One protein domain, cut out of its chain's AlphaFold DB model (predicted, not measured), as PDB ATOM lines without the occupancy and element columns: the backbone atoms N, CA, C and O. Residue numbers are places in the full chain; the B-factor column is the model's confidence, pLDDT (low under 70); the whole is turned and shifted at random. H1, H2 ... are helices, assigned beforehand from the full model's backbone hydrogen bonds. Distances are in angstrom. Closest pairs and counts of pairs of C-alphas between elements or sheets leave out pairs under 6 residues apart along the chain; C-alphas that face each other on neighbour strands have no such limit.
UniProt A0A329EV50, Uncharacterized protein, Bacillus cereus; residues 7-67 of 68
ATOM      1  N   SER A   7      53.669  59.675  20.824       68.31
ATOM      2  CA  SER A   7      52.726  58.585  20.549       68.31
ATOM      3  C   SER A   7      52.798  57.451  21.578       68.31
ATOM      4  O   SER A   7      51.761  56.904  21.949       68.31
ATOM      5  N   ALA A   8      53.983  57.110  22.094       70.31
ATOM      6  CA  ALA A   8      54.115  56.108  23.154       70.31
ATOM      7  C   ALA A   8      53.558  56.620  24.498       70.31
ATOM      8  O   ALA A   8      52.971  55.852  25.272       70.31
ATOM      9  N   LEU A   9      53.694  57.927  24.755       73.12
ATOM     10  CA  LEU A   9      53.125  58.587  25.930       73.12
ATOM     11  C   LEU A   9      51.587  58.630  25.871       73.12
ATOM     12  O   LEU A   9      50.935  58.288  26.856       73.12
ATOM     13  N   GLU A  10      51.005  58.989  24.722       77.38
ATOM     14  CA  GLU A  10      49.549  58.969  24.510       77.38
ATOM     15  C   GLU A  10      48.963  57.569  24.698       77.38
ATOM     16  O   GLU A  10      47.952  57.409  25.384       77.38
ATOM     17  N   GLN A  11      49.615  56.539  24.153       79.56
ATOM     18  CA  GLN A  11      49.140  55.166  24.305       79.56
ATOM     19  C   GLN A  11      49.202  54.690  25.762       79.56
ATOM     20  O   GLN A  11      48.272  54.040  26.246       79.56
ATOM     21  N   SER A  12      50.259  55.059  26.489       78.62
ATOM     22  CA  SER A  12      50.378  54.760  27.921       78.62
ATOM     23  C   SER A  12      49.308  55.485  28.745       78.62
ATOM     24  O   SER A  12      48.697  54.881  29.627       78.62
ATOM     25  N   LEU A  13      49.022  56.752  28.428       83.25
ATOM     26  CA  LEU A  13      47.945  57.527  29.054       83.25
ATOM     27  C   LEU A  13      46.561  56.936  28.767       83.25
ATOM     28  O   LEU A  13      45.725  56.874  29.669       83.25
ATOM     29  N   PHE A  14      46.324  56.466  27.544       83.50
ATOM     30  CA  PHE A  14      45.068  55.825  27.168       83.50
ATOM     31  C   PHE A  14      44.833  54.529  27.956       83.50
ATOM     32  O   PHE A  14      43.751  54.330  28.510       83.50
ATOM     33  N   LEU A  15      45.858  53.679  28.074       84.06
ATOM     34  CA  LEU A  15      45.786  52.459  28.883       84.06
ATOM     35  C   LEU A  15      45.572  52.770  30.370       84.06
ATOM     36  O   LEU A  15      44.757  52.113  31.017       84.06
ATOM     37  N   LEU A  16      46.233  53.803  30.900       80.62
ATOM     38  CA  LEU A  16      46.042  54.255  32.278       80.62
ATOM     39  C   LEU A  16      44.600  54.731  32.527       80.62
ATOM     40  O   LEU A  16      43.985  54.365  33.531       80.62
ATOM     41  N   ALA A  17      44.038  55.513  31.604       85.69
ATOM     42  CA  ALA A  17      42.653  55.969  31.684       85.69
ATOM     43  C   ALA A  17      41.668  54.790  31.632       85.69
ATOM     44  O   ALA A  17      40.738  54.730  32.437       85.69
ATOM     45  N   LEU A  18      41.903  53.818  30.745       87.00
ATOM     46  CA  LEU A  18      41.091  52.604  30.648       87.00
ATOM     47  C   LEU A  18      41.135  51.785  31.950       87.00
ATOM     48  O   LEU A  18      40.096  51.336  32.436       87.00
ATOM     49  N   GLN A  19      42.325  51.642  32.543       82.19
ATOM     50  CA  GLN A  19      42.535  50.963  33.822       82.19
ATOM     51  C   GLN A  19      41.750  51.650  34.951       82.19
ATOM     52  O   GLN A  19      41.074  50.975  35.729       82.19
ATOM     53  N   LEU A  20      41.794  52.985  35.027       81.81
ATOM     54  CA  LEU A  20      41.054  53.768  36.022       81.81
ATOM     55  C   LEU A  20      39.539  53.615  35.859       81.81
ATOM     56  O   LEU A  20      38.833  53.415  36.848       81.81
ATOM     57  N   ILE A  21      39.037  53.654  34.623       87.44
ATOM     58  CA  ILE A  21      37.613  53.446  34.332       87.44
ATOM     59  C   ILE A  21      37.181  52.046  34.777       87.44
ATOM     60  O   ILE A  21      36.176  51.908  35.476       87.44
ATOM     61  N   ALA A  22      37.952  51.012  34.430       85.44
ATOM     62  CA  ALA A  22      37.677  49.646  34.861       85.44
ATOM     63  C   ALA A  22      37.672  49.531  36.396       85.44
ATOM     64  O   ALA A  22      36.776  48.912  36.968       85.44
ATOM     65  N   PHE A  23      38.619  50.185  37.070       81.50
ATOM     66  CA  PHE A  23      38.700  50.193  38.528       81.50
ATOM     67  C   PHE A  23      37.462  50.826  39.180       81.50
ATOM     68  O   PHE A  23      36.871  50.240  40.091       81.50
ATOM     69  N   VAL A  24      37.014  51.980  38.675       84.31
ATOM     70  CA  VAL A  24      35.794  52.653  39.151       84.31
ATOM     71  C   VAL A  24      34.560  51.779  38.925       84.31
ATOM     72  O   VAL A  24      33.737  51.645  39.832       84.31
ATOM     73  N   LEU A  25      34.437  51.148  37.753       85.75
ATOM     74  CA  LEU A  25      33.317  50.255  37.448       85.75
ATOM     75  C   LEU A  25      33.261  49.067  38.411       85.75
ATOM     76  O   LEU A  25      32.187  48.760  38.930       85.75
ATOM     77  N   ILE A  26      34.402  48.437  38.703       85.19
ATOM     78  CA  ILE A  26      34.450  47.314  39.644       85.19
ATOM     79  C   ILE A  26      34.035  47.769  41.046       85.19
ATOM     80  O   ILE A  26      33.194  47.115  41.661       85.19
ATOM     81  N   ILE A  27      34.545  48.908  41.529       82.38
ATOM     82  CA  ILE A  27      34.135  49.460  42.830       82.38
ATOM     83  C   ILE A  27      32.626  49.713  42.855       82.38
ATOM     84  O   ILE A  27      31.969  49.341  43.824       82.38
ATOM     85  N   CYS A  28      32.058  50.285  41.792       83.25
ATOM     86  CA  CYS A  28      30.624  50.555  41.707       83.25
ATOM     87  C   CYS A  28      29.786  49.267  41.771       83.25
ATOM     88  O   CYS A  28      28.811  49.203  42.521       83.25
ATOM     89  N   ILE A  29      30.186  48.221  41.040       85.19
ATOM     90  CA  ILE A  29      29.503  46.917  41.052       85.19
ATOM     91  C   ILE A  29      29.608  46.275  42.438       85.19
ATOM     92  O   ILE A  29      28.597  45.856  43.005       85.19
ATOM     93  N   VAL A  30      30.814  46.232  43.007       82.44
ATOM     94  CA  VAL A  30      31.068  45.658  44.333       82.44
ATOM     95  C   VAL A  30      30.255  46.395  45.393       82.44
ATOM     96  O   VAL A  30      29.577  45.755  46.195       82.44
ATOM     97  N   TYR A  31      30.250  47.727  45.363       79.19
ATOM     98  CA  TYR A  31      29.484  48.536  46.304       79.19
ATOM     99  C   TYR A  31      27.976  48.356  46.114       79.19
ATOM    100  O   TYR A  31      27.255  48.265  47.100       79.19
ATOM    101  N   GLY A  32      27.488  48.231  44.876       82.25
ATOM    102  CA  GLY A  32      26.078  47.961  44.589       82.25
ATOM    103  C   GLY A  32      25.610  46.605  45.131       82.25
ATOM    104  O   GLY A  32      24.588  46.530  45.820       82.25
ATOM    105  N   ILE A  33      26.385  45.542  44.889       82.56
ATOM    106  CA  ILE A  33      26.111  44.198  45.427       82.56
ATOM    107  C   ILE A  33      26.154  44.230  46.953       82.56
ATOM    108  O   ILE A  33      25.268  43.684  47.617       82.56
ATOM    109  N   LEU A  34      27.163  44.889  47.517       77.25
ATOM    110  CA  LEU A  34      27.373  44.950  48.952       77.25
ATOM    111  C   LEU A  34      26.305  45.785  49.649       77.25
ATOM    112  O   LEU A  34      25.815  45.366  50.686       77.25
ATOM    113  N   TYR A  35      25.876  46.898  49.063       75.19
ATOM    114  CA  TYR A  35      24.783  47.721  49.570       75.19
ATOM    115  C   TYR A  35      23.459  46.954  49.567       75.19
ATOM    116  O   TYR A  35      22.762  46.929  50.580       75.19
ATOM    117  N   ASN A  36      23.143  46.253  48.473       76.75
ATOM    118  CA  ASN A  36      21.957  45.399  48.402       76.75
ATOM    119  C   ASN A  36      22.022  44.263  49.435       76.75
ATOM    120  O   ASN A  36      21.048  43.992  50.129       76.75
ATOM    121  N   THR A  37      23.188  43.635  49.593       75.94
ATOM    122  CA  THR A  37      23.413  42.566  50.578       75.94
ATOM    123  C   THR A  37      23.309  43.092  52.010       75.94
ATOM    124  O   THR A  37      22.661  42.470  52.845       75.94
ATOM    125  N   ILE A  38      23.876  44.268  52.285       74.19
ATOM    126  CA  ILE A  38      23.816  44.955  53.576       74.19
ATOM    127  C   ILE A  38      22.376  45.298  53.946       74.19
ATOM    128  O   ILE A  38      21.947  44.967  55.050       74.19
ATOM    129  N   LEU A  39      21.618  45.893  53.022       70.44
ATOM    130  CA  LEU A  39      20.206  46.209  53.234       70.44
ATOM    131  C   LEU A  39      19.365  44.950  53.455       70.44
ATOM    132  O   LEU A  39      18.495  44.934  54.323       70.44
ATOM    133  N   LYS A  40      19.626  43.886  52.692       74.44
ATOM    134  CA  LYS A  40      18.830  42.654  52.728       74.44
ATOM    135  C   LYS A  40      19.157  41.756  53.927       74.44
ATOM    136  O   LYS A  40      18.279  41.042  54.397       74.44
ATOM    137  N   LEU A  41      20.393  41.795  54.427       70.06
ATOM    138  CA  LEU A  41      20.854  41.014  55.584       70.06
ATOM    139  C   LEU A  41      20.917  41.830  56.885       70.06
ATOM    140  O   LEU A  41      21.384  41.309  57.896       70.06
ATOM    141  N   ASN A  42      20.486  43.099  56.867       69.31
ATOM    142  CA  ASN A  42      20.667  44.057  57.965       69.31
ATOM    143  C   ASN A  42      22.118  44.080  58.487       69.31
ATOM    144  O   ASN A  42      22.378  44.208  59.686       69.31
ATOM    145  N   MET A  43      23.077  43.874  57.578       64.88
ATOM    146  CA  MET A  43      24.476  43.752  57.946       64.88
ATOM    147  C   MET A  43      25.059  45.122  58.304       64.88
ATOM    148  O   MET A  43      24.640  46.163  57.800       64.88
ATOM    149  N   PRO A  44      26.045  45.152  59.198       64.88
ATOM    150  CA  PRO A  44      26.587  46.400  59.702       64.88
ATOM    151  C   PRO A  44      27.497  47.099  58.672       64.88
ATOM    152  O   PRO A  44      28.230  46.474  57.909       64.88
ATOM    153  N   LYS A  45      27.473  48.439  58.673       69.25
ATOM    154  CA  LYS A  45      28.137  49.308  57.676       69.25
ATOM    155  C   LYS A  45      29.655  49.084  57.524       69.25
ATOM    156  O   LYS A  45      30.216  49.454  56.497       69.25
ATOM    157  N   TRP A  46      30.323  48.472  58.507       69.69
ATOM    158  CA  TRP A  46      31.766  48.197  58.453       69.69
ATOM    159  C   TRP A  46      32.150  47.170  57.385       69.69
ATOM    160  O   TRP A  46      33.276  47.220  56.896       69.69
ATOM    161  N   THR A  47      31.225  46.312  56.938       71.31
ATOM    162  CA  THR A  47      31.492  45.355  55.851       71.31
ATOM    163  C   THR A  47      31.795  46.068  54.528       71.31
ATOM    164  O   THR A  47      32.708  45.668  53.810       71.31
ATOM    165  N   ALA A  48      31.104  47.180  54.239       70.12
ATOM    166  CA  ALA A  48      31.406  48.033  53.085       70.12
ATOM    167  C   ALA A  48      32.813  48.629  53.155       70.12
ATOM    168  O   ALA A  48      33.555  48.632  52.172       70.12
ATOM    169  N   HIS A  49      33.199  49.062  54.351       71.88
ATOM    170  CA  HIS A  49      34.509  49.639  54.604       71.88
ATOM    171  C   HIS A  49      35.639  48.606  54.487       71.88
ATOM    172  O   HIS A  49      36.693  48.907  53.925       71.88
ATOM    173  N   ALA A  50      35.416  47.382  54.973       76.81
ATOM    174  CA  ALA A  50      36.381  46.290  54.887       76.81
ATOM    175  C   ALA A  50      36.664  45.903  53.428       76.81
ATOM    176  O   ALA A  50      37.824  45.795  53.038       76.81
ATOM    177  N   VAL A  51      35.622  45.779  52.602       74.44
ATOM    178  CA  VAL A  51      35.777  45.452  51.177       74.44
ATOM    179  C   VAL A  51      36.525  46.556  50.433       74.44
ATOM    180  O   VAL A  51      37.463  46.252  49.701       74.44
ATOM    181  N   ALA A  52      36.185  47.827  50.669       74.12
ATOM    182  CA  ALA A  52      36.919  48.950  50.082       74.12
ATOM    183  C   ALA A  52      38.405  48.940  50.486       74.12
ATOM    184  O   ALA A  52      39.274  49.164  49.647       74.12
ATOM    185  N   THR A  53      38.701  48.614  51.748       79.56
ATOM    186  CA  THR A  53      40.077  48.543  52.268       79.56
ATOM    187  C   THR A  53      40.875  47.423  51.604       79.56
ATOM    188  O   THR A  53      41.997  47.660  51.170       79.56
ATOM    189  N   VAL A  54      40.299  46.223  51.466       79.56
ATOM    190  CA  VAL A  54      40.949  45.092  50.779       79.56
ATOM    191  C   VAL A  54      41.187  45.413  49.304       79.56
ATOM    192  O   VAL A  54      42.254  45.109  48.778       79.56
ATOM    193  N   PHE A  55      40.230  46.075  48.649       76.69
ATOM    194  CA  PHE A  55      40.365  46.479  47.250       76.69
ATOM    195  C   PHE A  55      41.494  47.500  47.054       76.69
ATOM    196  O   PHE A  55      42.297  47.367  46.134       76.69
ATOM    197  N   PHE A  56      41.586  48.482  47.955       79.44
ATOM    198  CA  PHE A  56      42.637  49.501  47.946       79.44
ATOM    199  C   PHE A  56      44.018  48.912  48.260       79.44
ATOM    200  O   PHE A  56      45.005  49.265  47.620       79.44
ATOM    201  N   LEU A  57      44.098  47.974  49.210       81.38
ATOM    202  CA  LEU A  57      45.341  47.258  49.504       81.38
ATOM    203  C   LEU A  57      45.787  46.397  48.320       81.38
ATOM    204  O   LEU A  57      46.968  46.390  47.986       81.38
ATOM    205  N   GLY A  58      44.854  45.686  47.683       80.69
ATOM    206  CA  GLY A  58      45.139  44.837  46.529       80.69
ATOM    207  C   GLY A  58      45.671  45.634  45.341       80.69
ATOM    208  O   GLY A  58      46.686  45.260  44.755       80.69
ATOM    209  N   SER A  59      45.043  46.770  45.023       74.75
ATOM    210  CA  SER A  59      45.517  47.639  43.940       74.75
ATOM    211  C   SER A  59      46.855  48.304  44.262       74.75
ATOM    212  O   SER A  59      47.726  48.361  43.391       74.75
ATOM    213  N   ALA A  60      47.059  48.752  45.505       79.81
ATOM    214  CA  ALA A  60      48.331  49.321  45.945       79.81
ATOM    215  C   ALA A  60      49.462  48.284  45.892       79.81
ATOM    216  O   ALA A  60      50.542  48.580  45.387       79.81
ATOM    217  N   TYR A  61      49.198  47.055  46.338       80.25
ATOM    218  CA  TYR A  61      50.160  45.957  46.282       80.25
ATOM    219  C   TYR A  61      50.530  45.594  44.843       80.25
ATOM    220  O   TYR A  61      51.710  45.470  44.526       80.25
ATOM    221  N   GLN A  62      49.543  45.474  43.952       74.94
ATOM    222  CA  GLN A  62      49.811  45.174  42.549       74.94
ATOM    223  C   GLN A  62      50.577  46.306  41.858       74.94
ATOM    224  O   GLN A  62      51.492  46.035  41.087       74.94
ATOM    225  N   THR A  63      50.267  47.563  42.185       75.50
ATOM    226  CA  THR A  63      51.029  48.726  41.704       75.50
ATOM    227  C   THR A  63      52.473  48.688  42.198       75.50
ATOM    228  O   THR A  63      53.384  48.924  41.415       75.50
ATOM    229  N   PHE A  64      52.696  48.346  43.471       75.56
ATOM    230  CA  PHE A  64      54.035  48.238  44.049       75.56
ATOM    231  C   PHE A  64      54.849  47.103  43.414       75.56
ATOM    232  O   PHE A  64      55.994  47.308  43.029       75.56
ATOM    233  N   MET A  65      54.247  45.924  43.244       80.75
ATOM    234  CA  MET A  65      54.909  44.775  42.620       80.75
ATOM    235  C   MET A  65      55.207  44.985  41.138       80.75
ATOM    236  O   MET A  65      56.207  44.485  40.653       80.75
ATOM    237  N   ASN A  66      54.364  45.726  40.418       70.50
ATOM    238  CA  ASN A  66      54.602  46.049  39.013       70.50
ATOM    239  C   ASN A  66      55.618  47.198  38.827       70.50
ATOM    240  O   ASN A  66      55.958  47.529  37.693       70.50
ATOM    241  N   PHE A  67      56.051  47.837  39.920       67.06
ATOM    242  CA  PHE A  67      57.071  48.890  39.936       67.06
ATOM    243  C   PHE A  67      58.479  48.359  40.283       67.06
ATOM    244  O   PHE A  67      59.459  49.056  40.027       67.06
TER     245      PHE A  67
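Overview. This is residues 7 to 67 of the 68 residues of an uncharacterized protein of Bacillus cereus (UniProt A0A329EV50). A long helical hairpin opens like a narrow V: the long helix H1 makes the longest axis, and after a tight turn the shorter helix H2 folds back beside part of it. The two helices touch near the turn and spread apart away from it; residues 7 to 22, which belong to H1, and residues 60 to 67, of which 60 to 65 belong to H2, stand free. The printed part has 61 residues, with two named helices in the order H1, H2 and no named strand; its class is all helix. It is only just loose, close to extended, with a radius of gyration of the C-alphas of 15.3 A and spans of 51 by 20 by 9 A.

Arrangement. H1, residues 7 to 41, and H2, residues 46 to 65, form a helical hairpin. They run opposite ways at a shallow tilt of 23 degrees. H1 touches H2 with residues 27 to 35 alone, and H2 touches H1 with residues 48 to 52 alone. Their closest C-alphas are those of Leu 34 and Ala 48, 6.5 A apart. Their centres are 12.8 A apart. In H1 and H2 every O i to N i+4 pair is within hydrogen-bond range.

Along the chain. H1 begins at C-alpha 7, at (52.726, 58.585, 20.549), and ends at C-alpha 41, at (20.854, 41.014, 55.584), 50.5 A away. H2 measures 28.2 A from its first C-alpha to its last, C-alpha 65 at (54.909, 44.775, 42.620).

Size, cuts and confidence. The two C-alphas farthest apart are those of Ser 7 and Asn 42, at 51.4 A. The printed part has no cut. The link from H1 to H2 has 4 residues and is tight. The mean pLDDT of the printed part is 77.5, with residue 7, residues 42 to 46 and residue 67 under 70.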